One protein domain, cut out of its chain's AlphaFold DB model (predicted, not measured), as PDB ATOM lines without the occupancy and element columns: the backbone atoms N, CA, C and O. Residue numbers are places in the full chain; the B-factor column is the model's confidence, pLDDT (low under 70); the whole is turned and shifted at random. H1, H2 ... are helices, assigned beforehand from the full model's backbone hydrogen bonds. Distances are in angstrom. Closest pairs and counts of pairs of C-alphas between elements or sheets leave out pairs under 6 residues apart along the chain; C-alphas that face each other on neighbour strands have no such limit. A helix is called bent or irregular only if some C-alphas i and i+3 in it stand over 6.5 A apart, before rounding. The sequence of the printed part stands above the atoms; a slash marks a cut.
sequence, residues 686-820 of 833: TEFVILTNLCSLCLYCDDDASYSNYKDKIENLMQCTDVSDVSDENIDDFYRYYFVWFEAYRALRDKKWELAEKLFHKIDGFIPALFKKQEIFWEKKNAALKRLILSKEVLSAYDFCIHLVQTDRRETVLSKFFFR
ATOM      1  N   THR A 686      -6.044 -28.648  -3.025       88.38
ATOM      2  CA  THR A 686      -6.961 -27.887  -3.888       88.38
ATOM      3  C   THR A 686      -6.297 -26.633  -4.458       88.38
ATOM      4  O   THR A 686      -6.318 -26.437  -5.671       88.38
ATOM      5  N   GLU A 687      -5.639 -25.829  -3.616       90.44
ATOM      6  CA  GLU A 687      -4.903 -24.632  -4.051       90.44
ATOM      7  C   GLU A 687      -3.769 -25.010  -5.023       90.44
ATOM      8  O   GLU A 687      -3.586 -24.366  -6.056       90.44
ATOM      9  N   PHE A 688      -3.040 -26.095  -4.741       92.19
ATOM     10  CA  PHE A 688      -1.927 -26.562  -5.572       92.19
ATOM     11  C   PHE A 688      -2.370 -27.003  -6.971       92.19
ATOM     12  O   PHE A 688      -1.723 -26.657  -7.963       92.19
ATOM     13  N   VAL A 689      -3.489 -27.725  -7.088       93.12
ATOM     14  CA  VAL A 689      -4.031 -28.130  -8.397       93.12
ATOM     15  C   VAL A 689      -4.545 -26.921  -9.180       93.12
ATOM     16  O   VAL A 689      -4.258 -26.810 -10.373       93.12
ATOM     17  N   ILE A 690      -5.230 -25.977  -8.524       95.56
ATOM     18  CA  ILE A 690      -5.691 -24.735  -9.171       95.56
ATOM     19  C   ILE A 690      -4.493 -23.948  -9.717       95.56
ATOM     20  O   ILE A 690      -4.510 -23.535 -10.876       95.56
ATOM     21  N   LEU A 691      -3.417 -23.796  -8.937       96.81
ATOM     22  CA  LEU A 691      -2.181 -23.146  -9.395       96.81
ATOM     23  C   LEU A 691      -1.518 -23.903 -10.553       96.81
ATOM     24  O   LEU A 691      -1.093 -23.278 -11.524       96.81
ATOM     25  N   THR A 692      -1.501 -25.235 -10.505       96.94
ATOM     26  CA  THR A 692      -0.984 -26.080 -11.596       96.94
ATOM     27  C   THR A 692      -1.769 -25.855 -12.898       96.94
ATOM     28  O   THR A 692      -1.176 -25.651 -13.961       96.94
ATOM     29  N   ASN A 693      -3.103 -25.801 -12.820       97.81
ATOM     30  CA  ASN A 693      -3.979 -25.494 -13.955       97.81
ATOM     31  C   ASN A 693      -3.771 -24.067 -14.481       97.81
ATOM     32  O   ASN A 693      -3.721 -23.857 -15.694       97.81
ATOM     33  N   LEU A 694      -3.603 -23.084 -13.592       97.94
ATOM     34  CA  LEU A 694      -3.294 -21.702 -13.970       97.94
ATOM     35  C   LEU A 694      -1.957 -21.606 -14.713       97.94
ATOM     36  O   LEU A 694      -1.898 -20.933 -15.742       97.94
ATOM     37  N   CYS A 695      -0.913 -22.301 -14.255       98.25
ATOM     38  CA  CYS A 695       0.377 -22.381 -14.948       98.25
ATOM     39  C   CYS A 695       0.222 -22.961 -16.362       98.25
ATOM     40  O   CYS A 695       0.710 -22.363 -17.325       98.25
ATOM     41  N   SER A 696      -0.515 -24.064 -16.504       97.94
ATOM     42  CA  SER A 696      -0.811 -24.683 -17.802       97.94
ATOM     43  C   SER A 696      -1.525 -23.720 -18.758       97.94
ATOM     44  O   SER A 696      -1.071 -23.500 -19.883       97.94
ATOM     45  N   LEU A 697      -2.593 -23.058 -18.291       97.81
ATOM     46  CA  LEU A 697      -3.341 -22.069 -19.077       97.81
ATOM     47  C   LEU A 697      -2.497 -20.832 -19.423       97.81
ATOM     48  O   LEU A 697      -2.672 -20.259 -20.496       97.81
ATOM     49  N   CYS A 698      -1.561 -20.417 -18.562       97.56
ATOM     50  CA  CYS A 698      -0.631 -19.329 -18.878       97.56
ATOM     51  C   CYS A 698       0.275 -19.692 -20.054       97.56
ATOM     52  O   CYS A 698       0.390 -18.906 -20.992       97.56
ATOM     53  N   LEU A 699       0.867 -20.890 -20.035       97.25
ATOM     54  CA  LEU A 699       1.692 -21.374 -21.143       97.25
ATOM     55  C   LEU A 699       0.874 -21.584 -22.418       97.25
ATOM     56  O   LEU A 699       1.370 -21.303 -23.505       97.25
ATOM     57  N   TYR A 700      -0.386 -22.003 -22.286       96.69
ATOM     58  CA  TYR A 700      -1.314 -22.124 -23.409       96.69
ATOM     59  C   TYR A 700      -1.599 -20.777 -24.093       96.69
ATOM     60  O   TYR A 700      -1.777 -20.715 -25.306       96.69
ATOM     61  N   CYS A 701      -1.627 -19.688 -23.320       94.50
ATOM     62  CA  CYS A 701      -1.824 -18.321 -23.806       94.50
ATOM     63  C   CYS A 701      -0.515 -17.573 -24.132       94.50
ATOM     64  O   CYS A 701      -0.569 -16.358 -24.325       94.50
ATOM     65  N   ASP A 702       0.639 -18.253 -24.142       93.19
ATOM     66  CA  ASP A 702       1.974 -17.652 -24.303       93.19
ATOM     67  C   ASP A 702       2.300 -16.527 -23.282       93.19
ATOM     68  O   ASP A 702       3.050 -15.593 -23.566       93.19
ATOM     69  N   ASP A 703       1.768 -16.618 -22.057       95.19
ATOM     70  CA  ASP A 703       1.962 -15.651 -20.963       95.19
ATOM     71  C   ASP A 703       2.981 -16.162 -19.925       95.19
ATOM     72  O   ASP A 703       2.639 -16.611 -18.827       95.19
ATOM     73  N   ASP A 704       4.263 -16.108 -20.292       94.44
ATOM     74  CA  ASP A 704       5.381 -16.629 -19.482       94.44
ATOM     75  C   ASP A 704       5.580 -15.861 -18.156       94.44
ATOM     76  O   ASP A 704       6.023 -16.426 -17.153       94.44
ATOM     77  N   ALA A 705       5.203 -14.577 -18.128       95.56
ATOM     78  CA  ALA A 705       5.276 -13.742 -16.932       95.56
ATOM     79  C   ALA A 705       4.278 -14.213 -15.864       95.56
ATOM     80  O   ALA A 705       4.649 -14.407 -14.707       95.56
ATOM     81  N   SER A 706       3.022 -14.455 -16.255       96.31
ATOM     82  CA  SER A 706       2.012 -14.988 -15.336       96.31
ATOM     83  C   SER A 706       2.330 -16.421 -14.908       96.31
ATOM     84  O   SER A 706       2.134 -16.752 -13.741       96.31
ATOM     85  N   TYR A 707       2.873 -17.252 -15.811       97.69
ATOM     86  CA  TYR A 707       3.361 -18.591 -15.459       97.69
ATOM     87  C   TYR A 707       4.387 -18.533 -14.324       97.69
ATOM     88  O   TYR A 707       4.224 -19.236 -13.329       97.69
ATOM     89  N   SER A 708       5.400 -17.670 -14.455       97.00
ATOM     90  CA  SER A 708       6.468 -17.537 -13.456       97.00
ATOM     91  C   SER A 708       5.908 -17.089 -12.102       97.00
ATOM     92  O   SER A 708       6.197 -17.711 -11.090       97.00
ATOM     93  N   ASN A 709       4.996 -16.109 -12.087       97.06
ATOM     94  CA  ASN A 709       4.349 -15.656 -10.850       97.06
ATOM     95  C   ASN A 709       3.546 -16.764 -10.142       97.06
ATOM     96  O   ASN A 709       3.570 -16.862  -8.915       97.06
ATOM     97  N   TYR A 710       2.797 -17.585 -10.889       97.56
ATOM     98  CA  TYR A 710       2.038 -18.690 -10.293       97.56
ATOM     99  C   TYR A 710       2.938 -19.854  -9.864       97.56
ATOM    100  O   TYR A 710       2.653 -20.464  -8.831       97.56
ATOM    101  N   LYS A 711       4.029 -20.117 -10.598       97.44
ATOM    102  CA  LYS A 711       5.061 -21.089 -10.209       97.44
ATOM    103  C   LYS A 711       5.723 -20.679  -8.886       97.44
ATOM    104  O   LYS A 711       5.708 -21.455  -7.939       97.44
ATOM    105  N   ASP A 712       6.145 -19.421  -8.765       96.62
ATOM    106  CA  ASP A 712       6.701 -18.894  -7.513       96.62
ATOM    107  C   ASP A 712       5.681 -19.008  -6.364       96.62
ATOM    108  O   ASP A 712       6.027 -19.315  -5.223       96.62
ATOM    109  N   LYS A 713       4.387 -18.774  -6.637       96.19
ATOM    110  CA  LYS A 713       3.335 -18.893  -5.617       96.19
ATOM    111  C   LYS A 713       3.173 -20.333  -5.119       96.19
ATOM    112  O   LYS A 713       3.060 -20.520  -3.908       96.19
ATOM    113  N   ILE A 714       3.146 -21.334  -6.006       94.88
ATOM    114  CA  ILE A 714       3.011 -22.739  -5.586       94.88
ATOM    115  C   ILE A 714       4.259 -23.218  -4.834       94.88
ATOM    116  O   ILE A 714       4.114 -23.865  -3.801       94.88
ATOM    117  N   GLU A 715       5.457 -22.817  -5.263       95.12
ATOM    118  CA  GLU A 715       6.728 -23.157  -4.598       95.12
ATOM    119  C   GLU A 715       6.806 -22.579  -3.184       95.12
ATOM    120  O   GLU A 715       7.136 -23.292  -2.234       95.12
ATOM    121  N   ASN A 716       6.392 -21.321  -3.005       93.00
ATOM    122  CA  ASN A 716       6.307 -20.694  -1.685       93.00
ATOM    123  C   ASN A 716       5.311 -21.405  -0.757       93.00
ATOM    124  O   ASN A 716       5.586 -21.562   0.433       93.00
ATOM    125  N   LEU A 717       4.155 -21.829  -1.278       90.12
ATOM    126  CA  LEU A 717       3.156 -22.536  -0.473       90.12
ATOM    127  C   LEU A 717       3.588 -23.971  -0.130       90.12
ATOM    128  O   LEU A 717       3.289 -24.436   0.969       90.12
ATOM    129  N   MET A 718       4.286 -24.657  -1.041       88.12
ATOM    130  CA  MET A 718       4.861 -25.991  -0.820       88.12
ATOM    131  C   MET A 718       6.163 -25.964  -0.008       88.12
ATOM    132  O   MET A 718       6.593 -27.007   0.470       88.12
ATOM    133  N   GLN A 719       6.778 -24.789   0.161       89.38
ATOM    134  CA  GLN A 719       8.096 -24.608   0.780       89.38
ATOM    135  C   GLN A 719       9.214 -25.374   0.052       89.38
ATOM    136  O   GLN A 719      10.151 -25.866   0.680       89.38
ATOM    137  N   CYS A 720       9.131 -25.460  -1.276       90.31
ATOM    138  CA  CYS A 720      10.148 -26.088  -2.115       90.31
ATOM    139  C   CYS A 720      10.915 -25.048  -2.944       90.31
ATOM    140  O   CYS A 720      10.486 -23.904  -3.091       90.31
ATOM    141  N   THR A 721      12.093 -25.430  -3.449       91.88
ATOM    142  CA  THR A 721      12.943 -24.524  -4.249       91.88
ATOM    143  C   THR A 721      12.594 -24.552  -5.736       91.88
ATOM    144  O   THR A 721      12.689 -23.523  -6.394       91.88
ATOM    145  N   ASP A 722      12.235 -25.720  -6.271       93.38
ATOM    146  CA  ASP A 722      11.785 -25.883  -7.654       93.38
ATOM    147  C   ASP A 722      10.780 -27.031  -7.718       93.38
ATOM    148  O   ASP A 722      11.140 -28.197  -7.549       93.38
ATOM    149  N   VAL A 723       9.515 -26.717  -7.996       94.19
ATOM    150  CA  VAL A 723       8.454 -27.736  -8.077       94.19
ATOM    151  C   VAL A 723       8.657 -28.706  -9.250       94.19
ATOM    152  O   VAL A 723       8.079 -29.787  -9.260       94.19
ATOM    153  N   SER A 724       9.502 -28.363 -10.231       93.69
ATOM    154  CA  SER A 724       9.839 -29.232 -11.370       93.69
ATOM    155  C   SER A 724      10.997 -30.205 -11.103       93.69
ATOM    156  O   SER A 724      11.354 -30.999 -11.983       93.69
ATOM    157  N   ASP A 725      11.600 -30.174  -9.908       91.56
ATOM    158  CA  ASP A 725      12.699 -31.073  -9.577       91.56
ATOM    159  C   ASP A 725      12.205 -32.490  -9.263       91.56
ATOM    160  O   ASP A 725      11.838 -32.820  -8.138       91.56
ATOM    161  N   VAL A 726      12.260 -33.368 -10.268       88.50
ATOM    162  CA  VAL A 726      11.884 -34.786 -10.130       88.50
ATOM    163  C   VAL A 726      12.669 -35.536  -9.046       88.50
ATOM    164  O   VAL A 726      12.218 -36.593  -8.619       88.50
ATOM    165  N   SER A 727      13.820 -35.022  -8.595       86.69
ATOM    166  CA  SER A 727      14.637 -35.669  -7.559       86.69
ATOM    167  C   SER A 727      14.267 -35.293  -6.120       86.69
ATOM    168  O   SER A 727      14.731 -35.958  -5.195       86.69
ATOM    169  N   ASP A 728      13.421 -34.277  -5.914       86.25
ATOM    170  CA  ASP A 728      12.966 -33.879  -4.579       86.25
ATOM    171  C   ASP A 728      11.791 -34.752  -4.117       86.25
ATOM    172  O   ASP A 728      10.633 -34.521  -4.464       86.25
ATOM    173  N   GLU A 729      12.095 -35.774  -3.315       81.94
ATOM    174  CA  GLU A 729      11.109 -36.718  -2.769       81.94
ATOM    175  C   GLU A 729      10.110 -36.077  -1.785       81.94
ATOM    176  O   GLU A 729       9.129 -36.722  -1.419       81.94
ATOM    177  N   ASN A 730      10.316 -34.822  -1.363       79.19
ATOM    178  CA  ASN A 730       9.382 -34.119  -0.473       79.19
ATOM    179  C   ASN A 730       8.202 -33.483  -1.220       79.19
ATOM    180  O   ASN A 730       7.243 -33.040  -0.589       79.19
ATOM    181  N   ILE A 731       8.267 -33.412  -2.551       84.06
ATOM    182  CA  ILE A 731       7.202 -32.870  -3.396       84.06
ATOM    183  C   ILE A 731       6.379 -34.040  -3.936       84.06
ATOM    184  O   ILE A 731       6.934 -35.053  -4.354       84.06
ATOM    185  N   ASP A 732       5.057 -33.912  -3.990       84.12
ATOM    186  CA  ASP A 732       4.206 -34.942  -4.595       84.12
ATOM    187  C   ASP A 732       4.615 -35.219  -6.059       84.12
ATOM    188  O   ASP A 732       4.862 -34.287  -6.839       84.12
ATOM    189  N   ASP A 733       4.701 -36.502  -6.434       86.38
ATOM    190  CA  ASP A 733       5.047 -36.942  -7.793       86.38
ATOM    191  C   ASP A 733       4.135 -36.291  -8.844       86.38
ATOM    192  O   ASP A 733       4.597 -35.939  -9.934       86.38
ATOM    193  N   PHE A 734       2.851 -36.098  -8.520       87.88
ATOM    194  CA  PHE A 734       1.858 -35.475  -9.391       87.88
ATOM    195  C   PHE A 734       2.304 -34.079  -9.844       87.88
ATOM    196  O   PHE A 734       2.340 -33.803 -11.047       87.88
ATOM    197  N   TYR A 735       2.703 -33.206  -8.912       91.38
ATOM    198  CA  TYR A 735       3.105 -31.836  -9.252       91.38
ATOM    199  C   TYR A 735       4.454 -31.815  -9.974       91.38
ATOM    200  O   TYR A 735       4.574 -31.150 -11.007       91.38
ATOM    201  N   ARG A 736       5.435 -32.603  -9.507       92.44
ATOM    202  CA  ARG A 736       6.748 -32.725 -10.170       92.44
ATOM    203  C   ARG A 736       6.600 -33.117 -11.632       92.44
ATOM    204  O   ARG A 736       7.219 -32.509 -12.506       92.44
ATOM    205  N   TYR A 737       5.725 -34.082 -11.905       92.31
ATOM    206  CA  TYR A 737       5.450 -34.557 -13.254       92.31
ATOM    207  C   TYR A 737       4.808 -33.482 -14.145       92.31
ATOM    208  O   TYR A 737       5.199 -33.325 -15.302       92.31
ATOM    209  N   TYR A 738       3.859 -32.693 -13.634       94.62
ATOM    210  CA  TYR A 738       3.251 -31.606 -14.412       94.62
ATOM    211  C   TYR A 738       4.258 -30.504 -14.740       94.62
ATOM    212  O   TYR A 738       4.390 -30.100 -15.899       94.62
ATOM    213  N   PHE A 739       5.007 -30.045 -13.740       96.38
ATOM    214  CA  PHE A 739       5.913 -28.917 -13.913       96.38
ATOM    215  C   PHE A 739       7.146 -29.262 -14.751       96.38
ATOM    216  O   PHE A 739       7.570 -28.425 -15.547       96.38
ATOM    217  N   VAL A 740       7.678 -30.487 -14.690       95.06
ATOM    218  CA  VAL A 740       8.770 -30.885 -15.601       95.06
ATOM    219  C   VAL A 740       8.314 -30.880 -17.070       95.06
ATOM    220  O   VAL A 740       9.076 -30.481 -17.952       95.06
ATOM    221  N   TRP A 741       7.051 -31.229 -17.346       95.25
ATOM    222  CA  TRP A 741       6.450 -31.122 -18.682       95.25
ATOM    223  C   TRP A 741       6.266 -29.664 -19.125       95.25
ATOM    224  O   TRP A 741       6.526 -29.336 -20.286       95.25
ATOM    225  N   PHE A 742       5.862 -28.780 -18.211       97.19
ATOM    226  CA  PHE A 742       5.758 -27.340 -18.470       97.19
ATOM    227  C   PHE A 742       7.122 -26.727 -18.809       97.19
ATOM    228  O   PHE A 742       7.247 -26.006 -19.804       97.19
ATOM    229  N   GLU A 743       8.168 -27.074 -18.056       96.62
ATOM    230  CA  GLU A 743       9.533 -26.626 -18.347       96.62
ATOM    231  C   GLU A 743      10.074 -27.228 -19.652       96.62
ATOM    232  O   GLU A 743      10.756 -26.536 -20.413       96.62
ATOM    233  N   ALA A 744       9.729 -28.480 -19.977       95.44
ATOM    234  CA  ALA A 744      10.104 -29.096 -21.250       95.44
ATOM    235  C   ALA A 744       9.482 -28.351 -22.443       95.44
ATOM    236  O   ALA A 744      10.179 -28.069 -23.421       95.44
ATOM    237  N   TYR A 745       8.206 -27.956 -22.351       96.50
ATOM    238  CA  TYR A 745       7.558 -27.117 -23.366       96.50
ATOM    239  C   TYR A 745       8.258 -25.762 -23.525       96.50
ATOM    240  O   TYR A 745       8.587 -25.371 -24.647       96.50
ATOM    241  N   ARG A 746       8.553 -25.062 -22.418       96.62
ATOM    242  CA  ARG A 746       9.281 -23.778 -22.454       96.62
ATOM    243  C   ARG A 746      10.655 -23.932 -23.103       96.62
ATOM    244  O   ARG A 746      11.035 -23.109 -23.936       96.62
ATOM    245  N   ALA A 747      11.383 -25.004 -22.785       96.12
ATOM    246  CA  ALA A 747      12.682 -25.294 -23.384       96.12
ATOM    247  C   ALA A 747      12.588 -25.544 -24.902       96.12
ATOM    248  O   ALA A 747      13.417 -25.020 -25.649       96.12
ATOM    249  N   LEU A 748      11.571 -26.282 -25.368       95.50
ATOM    250  CA  LEU A 748      11.304 -26.488 -26.798       95.50
ATOM    251  C   LEU A 748      10.950 -25.176 -27.512       95.50
ATOM    252  O   LEU A 748      11.584 -24.836 -28.512       95.50
ATOM    253  N   ARG A 749       9.983 -24.417 -26.979       95.56
ATOM    254  CA  ARG A 749       9.531 -23.119 -27.514       95.56
ATOM    255  C   ARG A 749      10.697 -22.144 -27.678       95.56
ATOM    256  O   ARG A 749      10.851 -21.520 -28.729       95.56
ATOM    257  N   ASP A 750      11.553 -22.069 -26.662       95.25
ATOM    258  CA  ASP A 750      12.723 -21.187 -26.619       95.25
ATOM    259  C   ASP A 750      13.937 -21.747 -27.391       95.25
ATOM    260  O   ASP A 750      15.000 -21.122 -27.408       95.25
ATOM    261  N   LYS A 751      13.812 -22.923 -28.027       95.88
ATOM    262  CA  LYS A 751      14.878 -23.617 -28.779       95.88
ATOM    263  C   LYS A 751      16.115 -23.963 -27.932       95.88
ATOM    264  O   LYS A 751      17.229 -24.066 -28.453       95.88
ATOM    265  N   LYS A 752      15.933 -24.173 -26.627       96.56
ATOM    266  CA  LYS A 752      16.965 -24.611 -25.671       96.56
ATOM    267  C   LYS A 752      17.073 -26.142 -25.678       96.56
ATOM    268  O   LYS A 752      16.726 -26.806 -24.705       96.56
ATOM    269  N   TRP A 753      17.553 -26.710 -26.785       94.00
ATOM    270  CA  TRP A 753      17.533 -28.162 -27.039       94.00
ATOM    271  C   TRP A 753      18.281 -29.004 -25.996       94.00
ATOM    272  O   TRP A 753      17.766 -30.031 -25.577       94.00
ATOM    273  N   GLU A 754      19.448 -28.552 -25.523       93.69
ATOM    274  CA  GLU A 754      20.210 -29.267 -24.482       93.69
ATOM    275  C   GLU A 754      19.462 -29.318 -23.141       93.69
ATOM    276  O   GLU A 754      19.548 -30.298 -22.404       93.69
ATOM    277  N   LEU A 755      18.713 -28.258 -22.814       94.44
ATOM    278  CA  LEU A 755      17.866 -28.232 -21.625       94.44
ATOM    279  C   LEU A 755      16.656 -29.155 -21.806       94.44
ATOM    280  O   LEU A 755      16.334 -29.910 -20.895       94.44
ATOM    281  N   ALA A 756      16.029 -29.137 -22.986       93.81
ATOM    282  CA  ALA A 756      14.913 -30.022 -23.309       93.81
ATOM    283  C   ALA A 756      15.318 -31.507 -23.237       93.81
ATOM    284  O   ALA A 756      14.574 -32.313 -22.686       93.81
ATOM    285  N   GLU A 757      16.512 -31.866 -23.715       94.38
ATOM    286  CA  GLU A 757      17.057 -33.228 -23.613       94.38
ATOM    287  C   GLU A 757      17.302 -33.642 -22.152       94.38
ATOM    288  O   GLU A 757      16.896 -34.728 -21.740       94.38
ATOM    289  N   LYS A 758      17.875 -32.753 -21.327       93.56
ATOM    290  CA  LYS A 758      18.037 -32.998 -19.881       93.56
ATOM    291  C   LYS A 758      16.700 -33.211 -19.168       93.56
ATOM    292  O   LYS A 758      16.599 -34.107 -18.336       93.56
ATOM    293  N   LEU A 759      15.687 -32.400 -19.479       93.06
ATOM    294  CA  LEU A 759      14.344 -32.527 -18.902       93.06
ATOM    295  C   LEU A 759      13.642 -33.803 -19.384       93.06
ATOM    296  O   LEU A 759      13.005 -34.479 -18.585       93.06
ATOM    297  N   PHE A 760      13.817 -34.196 -20.649       92.50
ATOM    298  CA  PHE A 760      13.319 -35.477 -21.151       92.50
ATOM    299  C   PHE A 760      13.896 -36.660 -20.363       92.50
ATOM    300  O   PHE A 760      13.139 -37.524 -19.938       92.50
ATOM    301  N   HIS A 761      15.204 -36.673 -20.087       90.19
ATOM    302  CA  HIS A 761      15.816 -37.724 -19.265       90.19
ATOM    303  C   HIS A 761      15.305 -37.759 -17.819       90.19
ATOM    304  O   HIS A 761      15.356 -38.812 -17.195       90.19
ATOM    305  N   LYS A 762      14.812 -36.630 -17.292       88.06
ATOM    306  CA  LYS A 762      14.127 -36.570 -15.992       88.06
ATOM    307  C   LYS A 762      12.700 -37.139 -16.049       88.06
ATOM    308  O   LYS A 762      12.232 -37.668 -15.051       88.06
ATOM    309  N   ILE A 763      12.018 -37.014 -17.189       86.75
ATOM    310  CA  ILE A 763      10.653 -37.525 -17.418       86.75
ATOM    311  C   ILE A 763      10.657 -39.031 -17.728       86.75
ATOM    312  O   ILE A 763       9.718 -39.745 -17.378       86.75
ATOM    313  N   ASP A 764      11.689 -39.518 -18.416       83.69
ATOM    314  CA  ASP A 764      11.776 -40.903 -18.884       83.69
ATOM    315  C   ASP A 764      11.824 -41.889 -17.702       83.69
ATOM    316  O   ASP A 764      12.779 -41.911 -16.927       83.69
ATOM    317  N   GLY A 765      10.765 -42.689 -17.540       78.19
ATOM    318  CA  GLY A 765      10.597 -43.618 -16.415       78.19
ATOM    319  C   GLY A 765      10.034 -43.007 -15.123       78.19
ATOM    320  O   GLY A 765       9.839 -43.741 -14.155       78.19
ATOM    321  N   PHE A 766       9.729 -41.704 -15.093       86.75
ATOM    322  CA  PHE A 766       9.105 -41.030 -13.951       86.75
ATOM    323  C   PHE A 766       7.603 -40.827 -14.199       86.75
ATOM    324  O   PHE A 766       7.202 -39.906 -14.909       86.75
ATOM    325  N   ILE A 767       6.763 -41.705 -13.635       80.88
ATOM    326  CA  ILE A 767       5.294 -41.652 -13.749       80.88
ATOM    327  C   ILE A 767       4.673 -41.780 -12.340       80.88
ATOM    328  O   ILE A 767       4.900 -42.805 -11.688       80.88
ATOM    329  N   PRO A 768       3.867 -40.798 -11.881       81.00
ATOM    330  CA  PRO A 768       3.127 -40.867 -10.611       81.00
ATOM    331  C   PRO A 768       2.271 -42.141 -10.488       81.00
ATOM    332  O   PRO A 768       1.710 -42.593 -11.493       81.00
ATOM    333  N   ALA A 769       2.080 -42.719  -9.289       73.88
ATOM    334  CA  ALA A 769       1.302 -43.967  -9.171       73.88
ATOM    335  C   ALA A 769      -0.157 -43.812  -9.620       73.88
ATOM    336  O   ALA A 769      -0.701 -44.747 -10.213       73.88
ATOM    337  N   LEU A 770      -0.749 -42.625  -9.440       71.31
ATOM    338  CA  LEU A 770      -2.075 -42.257  -9.960       71.31
ATOM    339  C   LEU A 770      -2.217 -42.510 -11.473       71.31
ATOM    340  O   LEU A 770      -3.313 -42.784 -11.959       71.31
ATOM    341  N   PHE A 771      -1.109 -42.466 -12.218       74.38
ATOM    342  CA  PHE A 771      -1.063 -42.564 -13.676       74.38
ATOM    343  C   PHE A 771      -0.559 -43.913 -14.206       74.38
ATOM    344  O   PHE A 771      -0.602 -44.152 -15.417       74.38
ATOM    345  N   LYS A 772      -0.122 -44.830 -13.328       71.06
ATOM    346  CA  LYS A 772       0.421 -46.144 -13.726       71.06
ATOM    347  C   LYS A 772      -0.582 -47.010 -14.490       71.06
ATOM    348  O   LYS A 772      -0.194 -47.747 -15.389       71.06
ATOM    349  N   LYS A 773      -1.889 -46.885 -14.221       69.38
ATOM    350  CA  LYS A 773      -2.935 -47.620 -14.968       69.38
ATOM    351  C   LYS A 773      -3.019 -47.211 -16.449       69.38
ATOM    352  O   LYS A 773      -3.714 -47.868 -17.221       69.38
ATOM    353  N   GLN A 774      -2.342 -46.129 -16.841       74.31
ATOM    354  CA  GLN A 774      -2.339 -45.547 -18.182       74.31
ATOM    355  C   GLN A 774      -0.938 -45.504 -18.820       74.31
ATOM    356  O   GLN A 774      -0.726 -44.748 -19.765       74.31
ATOM    357  N   GLU A 775       0.009 -46.322 -18.342       71.12
ATOM    358  CA  GLU A 775       1.432 -46.341 -18.745       71.12
ATOM    359  C   GLU A 775       1.658 -46.288 -20.268       71.12
ATOM    360  O   GLU A 775       2.447 -45.478 -20.752       71.12
ATOM    361  N   ILE A 776       0.863 -47.033 -21.045       78.69
ATOM    362  CA  ILE A 776       0.938 -47.060 -22.519       78.69
ATOM    363  C   ILE A 776       0.747 -45.666 -23.146       78.69
ATOM    364  O   ILE A 776       1.355 -45.352 -24.174       78.69
ATOM    365  N   PHE A 777      -0.113 -44.812 -22.574       83.94
ATOM    366  CA  PHE A 777      -0.307 -43.457 -23.096       83.94
ATOM    367  C   PHE A 777       0.904 -42.569 -22.792       83.94
ATOM    368  O   PHE A 777       1.329 -41.775 -23.632       83.94
ATOM    369  N   TRP A 778       1.518 -42.742 -21.629       81.19
ATOM    370  CA  TRP A 778       2.680 -41.961 -21.222       81.19
ATOM    371  C   TRP A 778       3.934 -42.323 -22.009       81.19
ATOM    372  O   TRP A 778       4.639 -41.423 -22.458       81.19
ATOM    373  N   GLU A 779       4.160 -43.606 -22.295       84.38
ATOM    374  CA  GLU A 779       5.259 -44.044 -23.164       84.38
ATOM    375  C   GLU A 779       5.177 -43.393 -24.551       84.38
ATOM    376  O   GLU A 779       6.160 -42.851 -25.062       84.38
ATOM    377  N   LYS A 780       3.979 -43.372 -25.152       87.81
ATOM    378  CA  LYS A 780       3.741 -42.710 -26.444       87.81
ATOM    379  C   LYS A 780       3.946 -41.197 -26.364       87.81
ATOM    380  O   LYS A 780       4.517 -40.609 -27.285       87.81
ATOM    381  N   LYS A 781       3.510 -40.567 -25.270       89.81
ATOM    382  CA  LYS A 781       3.695 -39.132 -25.017       89.81
ATOM    383  C   LYS A 781       5.181 -38.773 -24.880       89.81
ATOM    384  O   LYS A 781       5.653 -37.851 -25.547       89.81
ATOM    385  N   ASN A 782       5.937 -39.543 -24.099       90.19
ATOM    386  CA  ASN A 782       7.384 -39.387 -23.927       90.19
ATOM    387  C   ASN A 782       8.124 -39.601 -25.255       90.19
ATOM    388  O   ASN A 782       9.009 -38.821 -25.610       90.19
ATOM    389  N   ALA A 783       7.724 -40.607 -26.040       90.19
ATOM    390  CA  ALA A 783       8.281 -40.850 -27.369       90.19
ATOM    391  C   ALA A 783       8.034 -39.673 -28.330       90.19
ATOM    392  O   ALA A 783       8.925 -39.312 -29.105       90.19
ATOM    393  N   ALA A 784       6.861 -39.035 -28.262       91.75
ATOM    394  CA  ALA A 784       6.565 -37.836 -29.043       91.75
ATOM    395  C   ALA A 784       7.447 -36.646 -28.637       91.75
ATOM    396  O   ALA A 784       7.995 -35.978 -29.515       91.75
ATOM    397  N   LEU A 785       7.662 -36.427 -27.336       93.19
ATOM    398  CA  LEU A 785       8.588 -35.401 -26.843       93.19
ATOM    399  C   LEU A 785      10.021 -35.652 -27.339       93.19
ATOM    400  O   LEU A 785      10.650 -34.754 -27.899       93.19
ATOM    401  N   LYS A 786      10.510 -36.892 -27.227       93.81
ATOM    402  CA  LYS A 786      11.828 -37.295 -27.746       93.81
ATOM    403  C   LYS A 786      11.959 -37.020 -29.243       93.81
ATOM    404  O   LYS A 786      12.992 -36.525 -29.690       93.81
ATOM    405  N   ARG A 787      10.909 -37.311 -30.021       93.88
ATOM    406  CA  ARG A 787      10.867 -37.033 -31.463       93.88
ATOM    407  C   ARG A 787      11.043 -35.542 -31.746       93.88
ATOM    408  O   ARG A 787      11.888 -35.223 -32.572       93.88
ATOM    409  N   LEU A 788      10.309 -34.666 -31.053       94.12
ATOM    410  CA  LEU A 788      10.413 -33.208 -31.220       94.12
ATOM    411  C   LEU A 788      11.820 -32.681 -30.899       94.12
ATOM    412  O   LEU A 788      12.344 -31.840 -31.629       94.12
ATOM    413  N   ILE A 789      12.459 -33.209 -29.847       93.81
ATOM    414  CA  ILE A 789      13.833 -32.840 -29.463       93.81
ATOM    415  C   ILE A 789      14.828 -33.253 -30.558       93.81
ATOM    416  O   ILE A 789      15.658 -32.442 -30.977       93.81
ATOM    417  N   LEU A 790      14.726 -34.488 -31.062       92.94
ATOM    418  CA  LEU A 790      15.612 -35.011 -32.108       92.94
ATOM    419  C   LEU A 790      15.410 -34.309 -33.458       92.94
ATOM    420  O   LEU A 790      16.387 -34.035 -34.157       92.94
ATOM    421  N   SER A 791      14.162 -34.009 -33.830       93.44
ATOM    422  CA  SER A 791      13.828 -33.307 -35.076       93.44
ATOM    423  C   SER A 791      14.028 -31.792 -34.994       93.44
ATOM    424  O   SER A 791      13.976 -31.124 -36.028       93.44
ATOM    425  N   LYS A 792      14.285 -31.248 -33.796       93.19
ATOM    426  CA  LYS A 792      14.347 -29.806 -33.507       93.19
ATOM    427  C   LYS A 792      13.093 -29.057 -33.972       93.19
ATOM    428  O   LYS A 792      13.167 -27.941 -34.493       93.19
ATOM    429  N   GLU A 793      11.942 -29.693 -33.793       92.69
ATOM    430  CA  GLU A 793      10.628 -29.171 -34.160       92.69
ATOM    431  C   GLU A 793      10.005 -28.416 -32.980       92.69
ATOM    432  O   GLU A 793      10.096 -28.846 -31.830       92.69
ATOM    433  N   VAL A 794       9.369 -27.277 -33.265       92.44
ATOM    434  CA  VAL A 794       8.650 -26.473 -32.271       92.44
ATOM    435  C   VAL A 794       7.171 -26.494 -32.626       92.44
ATOM    436  O   VAL A 794       6.803 -26.143 -33.745       92.44
ATOM    437  N   LEU A 795       6.337 -26.888 -31.667       92.44
ATOM    438  CA  LEU A 795       4.883 -26.830 -31.782       92.44
ATOM    439  C   LEU A 795       4.352 -25.552 -31.126       92.44
ATOM    440  O   LEU A 795       4.943 -25.053 -30.166       92.44
ATOM    441  N   SER A 796       3.226 -25.040 -31.629       92.25
ATOM    442  CA  SER A 796       2.438 -24.041 -30.899       92.25
ATOM    443  C   SER A 796       1.901 -24.646 -29.596       92.25
ATOM    444  O   SER A 796       1.807 -25.870 -29.481       92.25
ATOM    445  N   ALA A 797       1.494 -23.823 -28.626       93.00
ATOM    446  CA  ALA A 797       0.903 -24.334 -27.386       93.00
ATOM    447  C   ALA A 797      -0.350 -25.192 -27.656       93.00
ATOM    448  O   ALA A 797      -0.536 -26.245 -27.043       93.00
ATOM    449  N   TYR A 798      -1.160 -24.771 -28.635       92.31
ATOM    450  CA  TYR A 798      -2.329 -25.501 -29.129       92.31
ATOM    451  C   TYR A 798      -1.940 -26.877 -29.691       92.31
ATOM    452  O   TYR A 798      -2.465 -27.904 -29.260       92.31
ATOM    453  N   ASP A 799      -0.966 -26.924 -30.603       90.94
ATOM    454  CA  ASP A 799      -0.526 -28.175 -31.232       90.94
ATOM    455  C   ASP A 799       0.202 -29.093 -30.242       90.94
ATOM    456  O   ASP A 799       0.067 -30.310 -30.316       90.94
ATOM    457  N   PHE A 800       0.905 -28.533 -29.258       93.69
ATOM    458  CA  PHE A 800       1.512 -29.292 -28.165       93.69
ATOM    459  C   PHE A 800       0.464 -29.918 -27.227       93.69
ATOM    460  O   PHE A 800       0.749 -30.882 -26.517       93.69
ATOM    461  N   CYS A 801      -0.766 -29.405 -27.225       91.69
ATOM    462  CA  CYS A 801      -1.872 -29.967 -26.459       91.69
ATOM    463  C   CYS A 801      -2.695 -30.989 -27.247       91.69
ATOM    464  O   CYS A 801      -3.083 -32.007 -26.687       91.69
ATOM    465  N   ILE A 802      -2.959 -30.734 -28.528       87.12
ATOM    466  CA  ILE A 802      -3.939 -31.509 -29.311       87.12
ATOM    467  C   ILE A 802      -3.262 -32.447 -30.316       87.12
ATOM    468  O   ILE A 802      -3.790 -33.516 -30.620       87.12
ATOM    469  N   HIS A 803      -2.081 -32.078 -30.817       87.75
ATOM    470  CA  HIS A 803      -1.389 -32.754 -31.919       87.75
ATOM    471  C   HIS A 803      -0.001 -33.304 -31.536       87.75
ATOM    472  O   HIS A 803       0.752 -33.722 -32.417       87.75
ATOM    473  N   LEU A 804       0.345 -33.332 -30.240       90.12
ATOM    474  CA  LEU A 804       1.645 -33.813 -29.752       90.12
ATOM    475  C   LEU A 804       1.914 -35.260 -30.182       90.12
ATOM    476  O   LEU A 804       2.956 -35.565 -30.771       90.12
ATOM    477  N   VAL A 805       0.957 -36.147 -29.906       87.62
ATOM    478  CA  VAL A 805       0.998 -37.546 -30.335       87.62
ATOM    479  C   VAL A 805       0.122 -37.685 -31.577       87.62
ATOM    480  O   VAL A 805      -1.070 -37.394 -31.537       87.62
ATOM    481  N   GLN A 806       0.712 -38.125 -32.691       74.31
ATOM    482  CA  GLN A 806      -0.035 -38.425 -33.913       74.31
ATOM    483  C   GLN A 806      -0.646 -39.819 -33.808       74.31
ATOM    484  O   GLN A 806       0.069 -40.795 -33.577       74.31
ATOM    485  N   THR A 807      -1.964 -39.907 -33.958       66.44
ATOM    486  CA  THR A 807      -2.711 -41.131 -33.674       66.44
ATOM    487  C   THR A 807      -3.596 -41.536 -34.848       66.44
ATOM    488  O   THR A 807      -4.134 -40.693 -35.568       66.44
ATOM    489  N   ASP A 808      -3.741 -42.845 -35.070       59.47
ATOM    490  CA  ASP A 808      -4.668 -43.381 -36.069       59.47
ATOM    491  C   ASP A 808      -6.122 -43.269 -35.578       59.47
ATOM    492  O   ASP A 808      -6.398 -43.314 -34.382       59.47
ATOM    493  N   ARG A 809      -7.092 -43.206 -36.505       53.03
ATOM    494  CA  ARG A 809      -8.542 -42.993 -36.251       53.03
ATOM    495  C   ARG A 809      -9.238 -43.961 -35.259       53.03
ATOM    496  O   ARG A 809     -10.434 -43.808 -35.037       53.03
ATOM    497  N   ARG A 810      -8.556 -44.963 -34.697       49.34
ATOM    498  CA  ARG A 810      -9.119 -46.013 -33.818       49.34
ATOM    499  C   ARG A 810      -8.665 -45.908 -32.357       49.34
ATOM    500  O   ARG A 810      -8.466 -46.934 -31.712       49.34
ATOM    501  N   GLU A 811      -8.451 -44.712 -31.828       58.31
ATOM    502  CA  GLU A 811      -8.049 -44.590 -30.426       58.31
ATOM    503  C   GLU A 811      -9.212 -44.541 -29.433       58.31
ATOM    504  O   GLU A 811     -10.326 -44.119 -29.735       58.31
ATOM    505  N   THR A 812      -8.913 -45.005 -28.220       60.66
ATOM    506  CA  THR A 812      -9.813 -45.022 -27.069       60.66
ATOM    507  C   THR A 812     -10.055 -43.611 -26.540       60.66
ATOM    508  O   THR A 812      -9.134 -42.803 -26.510       60.66
ATOM    509  N   VAL A 813     -11.251 -43.360 -26.007       68.31
ATOM    510  CA  VAL A 813     -11.691 -42.093 -25.390       68.31
ATOM    511  C   VAL A 813     -10.684 -41.484 -24.387       68.31
ATOM    512  O   VAL A 813     -10.643 -40.275 -24.222       68.31
ATOM    513  N   LEU A 814      -9.815 -42.275 -23.761       73.62
ATOM    514  CA  LEU A 814      -8.819 -41.786 -22.798       73.62
ATOM    515  C   LEU A 814      -7.596 -41.098 -23.429       73.62
ATOM    516  O   LEU A 814      -6.982 -40.242 -22.799       73.62
ATOM    517  N   SER A 815      -7.204 -41.473 -24.651       75.44
ATOM    518  CA  SER A 815      -5.865 -41.155 -25.167       75.44
ATOM    519  C   SER A 815      -5.637 -39.653 -25.350       75.44
ATOM    520  O   SER A 815      -4.571 -39.145 -25.012       75.44
ATOM    521  N   LYS A 816      -6.655 -38.916 -25.809       77.62
ATOM    522  CA  LYS A 816      -6.547 -37.473 -26.067       77.62
ATOM    523  C   LYS A 816      -6.301 -36.646 -24.805       77.62
ATOM    524  O   LYS A 816      -5.560 -35.673 -24.877       77.62
ATOM    525  N   PHE A 817      -6.883 -37.033 -23.669       84.31
ATOM    526  CA  PHE A 817      -6.652 -36.336 -22.403       84.31
ATOM    527  C   PHE A 817      -5.195 -36.512 -21.948       84.31
ATOM    528  O   PHE A 817      -4.499 -35.537 -21.672       84.31
ATOM    529  N   PHE A 818      -4.694 -37.753 -21.970       85.31
ATOM    530  CA  PHE A 818      -3.332 -38.071 -21.524       85.31
ATOM    531  C   PHE A 818      -2.230 -37.608 -22.488       85.31
ATOM    532  O   PHE A 818      -1.118 -37.310 -22.052       85.31
ATOM    533  N   PHE A 819      -2.511 -37.494 -23.790       89.06
ATOM    534  CA  PHE A 819      -1.547 -36.993 -24.779       89.06
ATOM    535  C   PHE A 819      -1.332 -35.482 -24.744       89.06
ATOM    536  O   PHE A 819      -0.415 -34.992 -25.405       89.06
ATOM    537  N   ARG A 820      -2.103 -34.744 -23.943       91.12
ATOM    538  CA  ARG A 820      -1.941 -33.301 -23.796       91.12
ATOM    539  C   ARG A 820      -0.585 -32.950 -23.185       91.12
ATOM    540  O   ARG A 820      -0.270 -33.379 -22.077       91.12
TER     541      ARG A 820
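What this domain is: This is residues 686 to 820 of the 833 residues of the protein "ATP-grasp domain-containing protein" of Caproiciproducens sp. 7D4C2 (UniProt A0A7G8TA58). Three helices, H3, H4 and H5, form an up-and-down bundle, and a helical hairpin of H1 and H2 packs on it through H1, which touches H3. The lines of these five longer helices are nearly aligned, the short helices H6 and H7 sit by H1 and H5, and the loop of residues 808 to 813 sticks out. The printed part has 135 residues with seven named helices, H1 to H7 in chain order, and no named strand; its class is all helix. It is compact, with a radius of gyration of the C-alphas of 14.5 A and spans of 43 by 32 by 25 A.

How they stand to each other: H1, residues 686 to 700, and H2, residues 704 to 718, form a hairpin; they touch at a shallow tilt of 18 degrees, opposite ways, the closest C-alphas being those of Cys 695 and Tyr 707, 4.9 A apart. H3, residues 733 to 749, touches H1 with residues 735 to 742 alone, the same way at a shallow tilt of 14 degrees; the C-alphas of Ser 696 and Phe 742 are closest, at 7.1 A. H4, residues 753 to 763, forms a hairpin with H3, at a shallow tilt of 17 degrees, and the closest C-alphas, of Ala 747 and Ala 756, are 5.2 A apart. H5, residues 769 to 791, forms a hairpin with H4, which it touches with residues 782 to 789 alone; the C-alphas of Trp 753 and Ile 789 are closest, at 6.4 A. H6, residues 797 to 802, and H1 only just touch, with 3 pairs of C-alphas within 8 A, the closest those of Tyr 700 and Ala 797 at 5.1 A. H7, residues 815 to 818, touches H5, where the closest C-alphas, of Phe 777 and Ser 815, are 6.4 A apart. H2 and H5 are apart. In H1, H2, H3, H4 and H6 every O i to N i+4 pair is within hydrogen-bond range, in H5 13 of 19 are, and H7 is too short for such a pair.

Where its parts are: H1 begins at C-alpha 686, (-6.961, -27.887, -3.888), and is 21.1 A long from first to last C-alpha; H2 is 20.9 A, H3 24.5 A and H4 15.1 A. H5, 30.7 A long, begins at C-alpha 769, (1.302, -43.967, -9.171); it has a kink of 85 degrees near residue 776 and is irregular, with C-alphas 773 and 776 8.5 A apart. H6 is 8.9 A long, and H7, 5.4 A, ends at C-alpha 818, (-3.332, -38.071, -21.524).

The domain as a whole: The C-alphas of Gln 719 and Arg 809, the two farthest apart, are 44.6 A apart. The printed part has no cut. The links from H2 to H3 and from H6 to H7 are long, with 14 and 12 residues. Mean pLDDT of the printed part is 88.7; residue 773 and residues 807 to 813 are under 70.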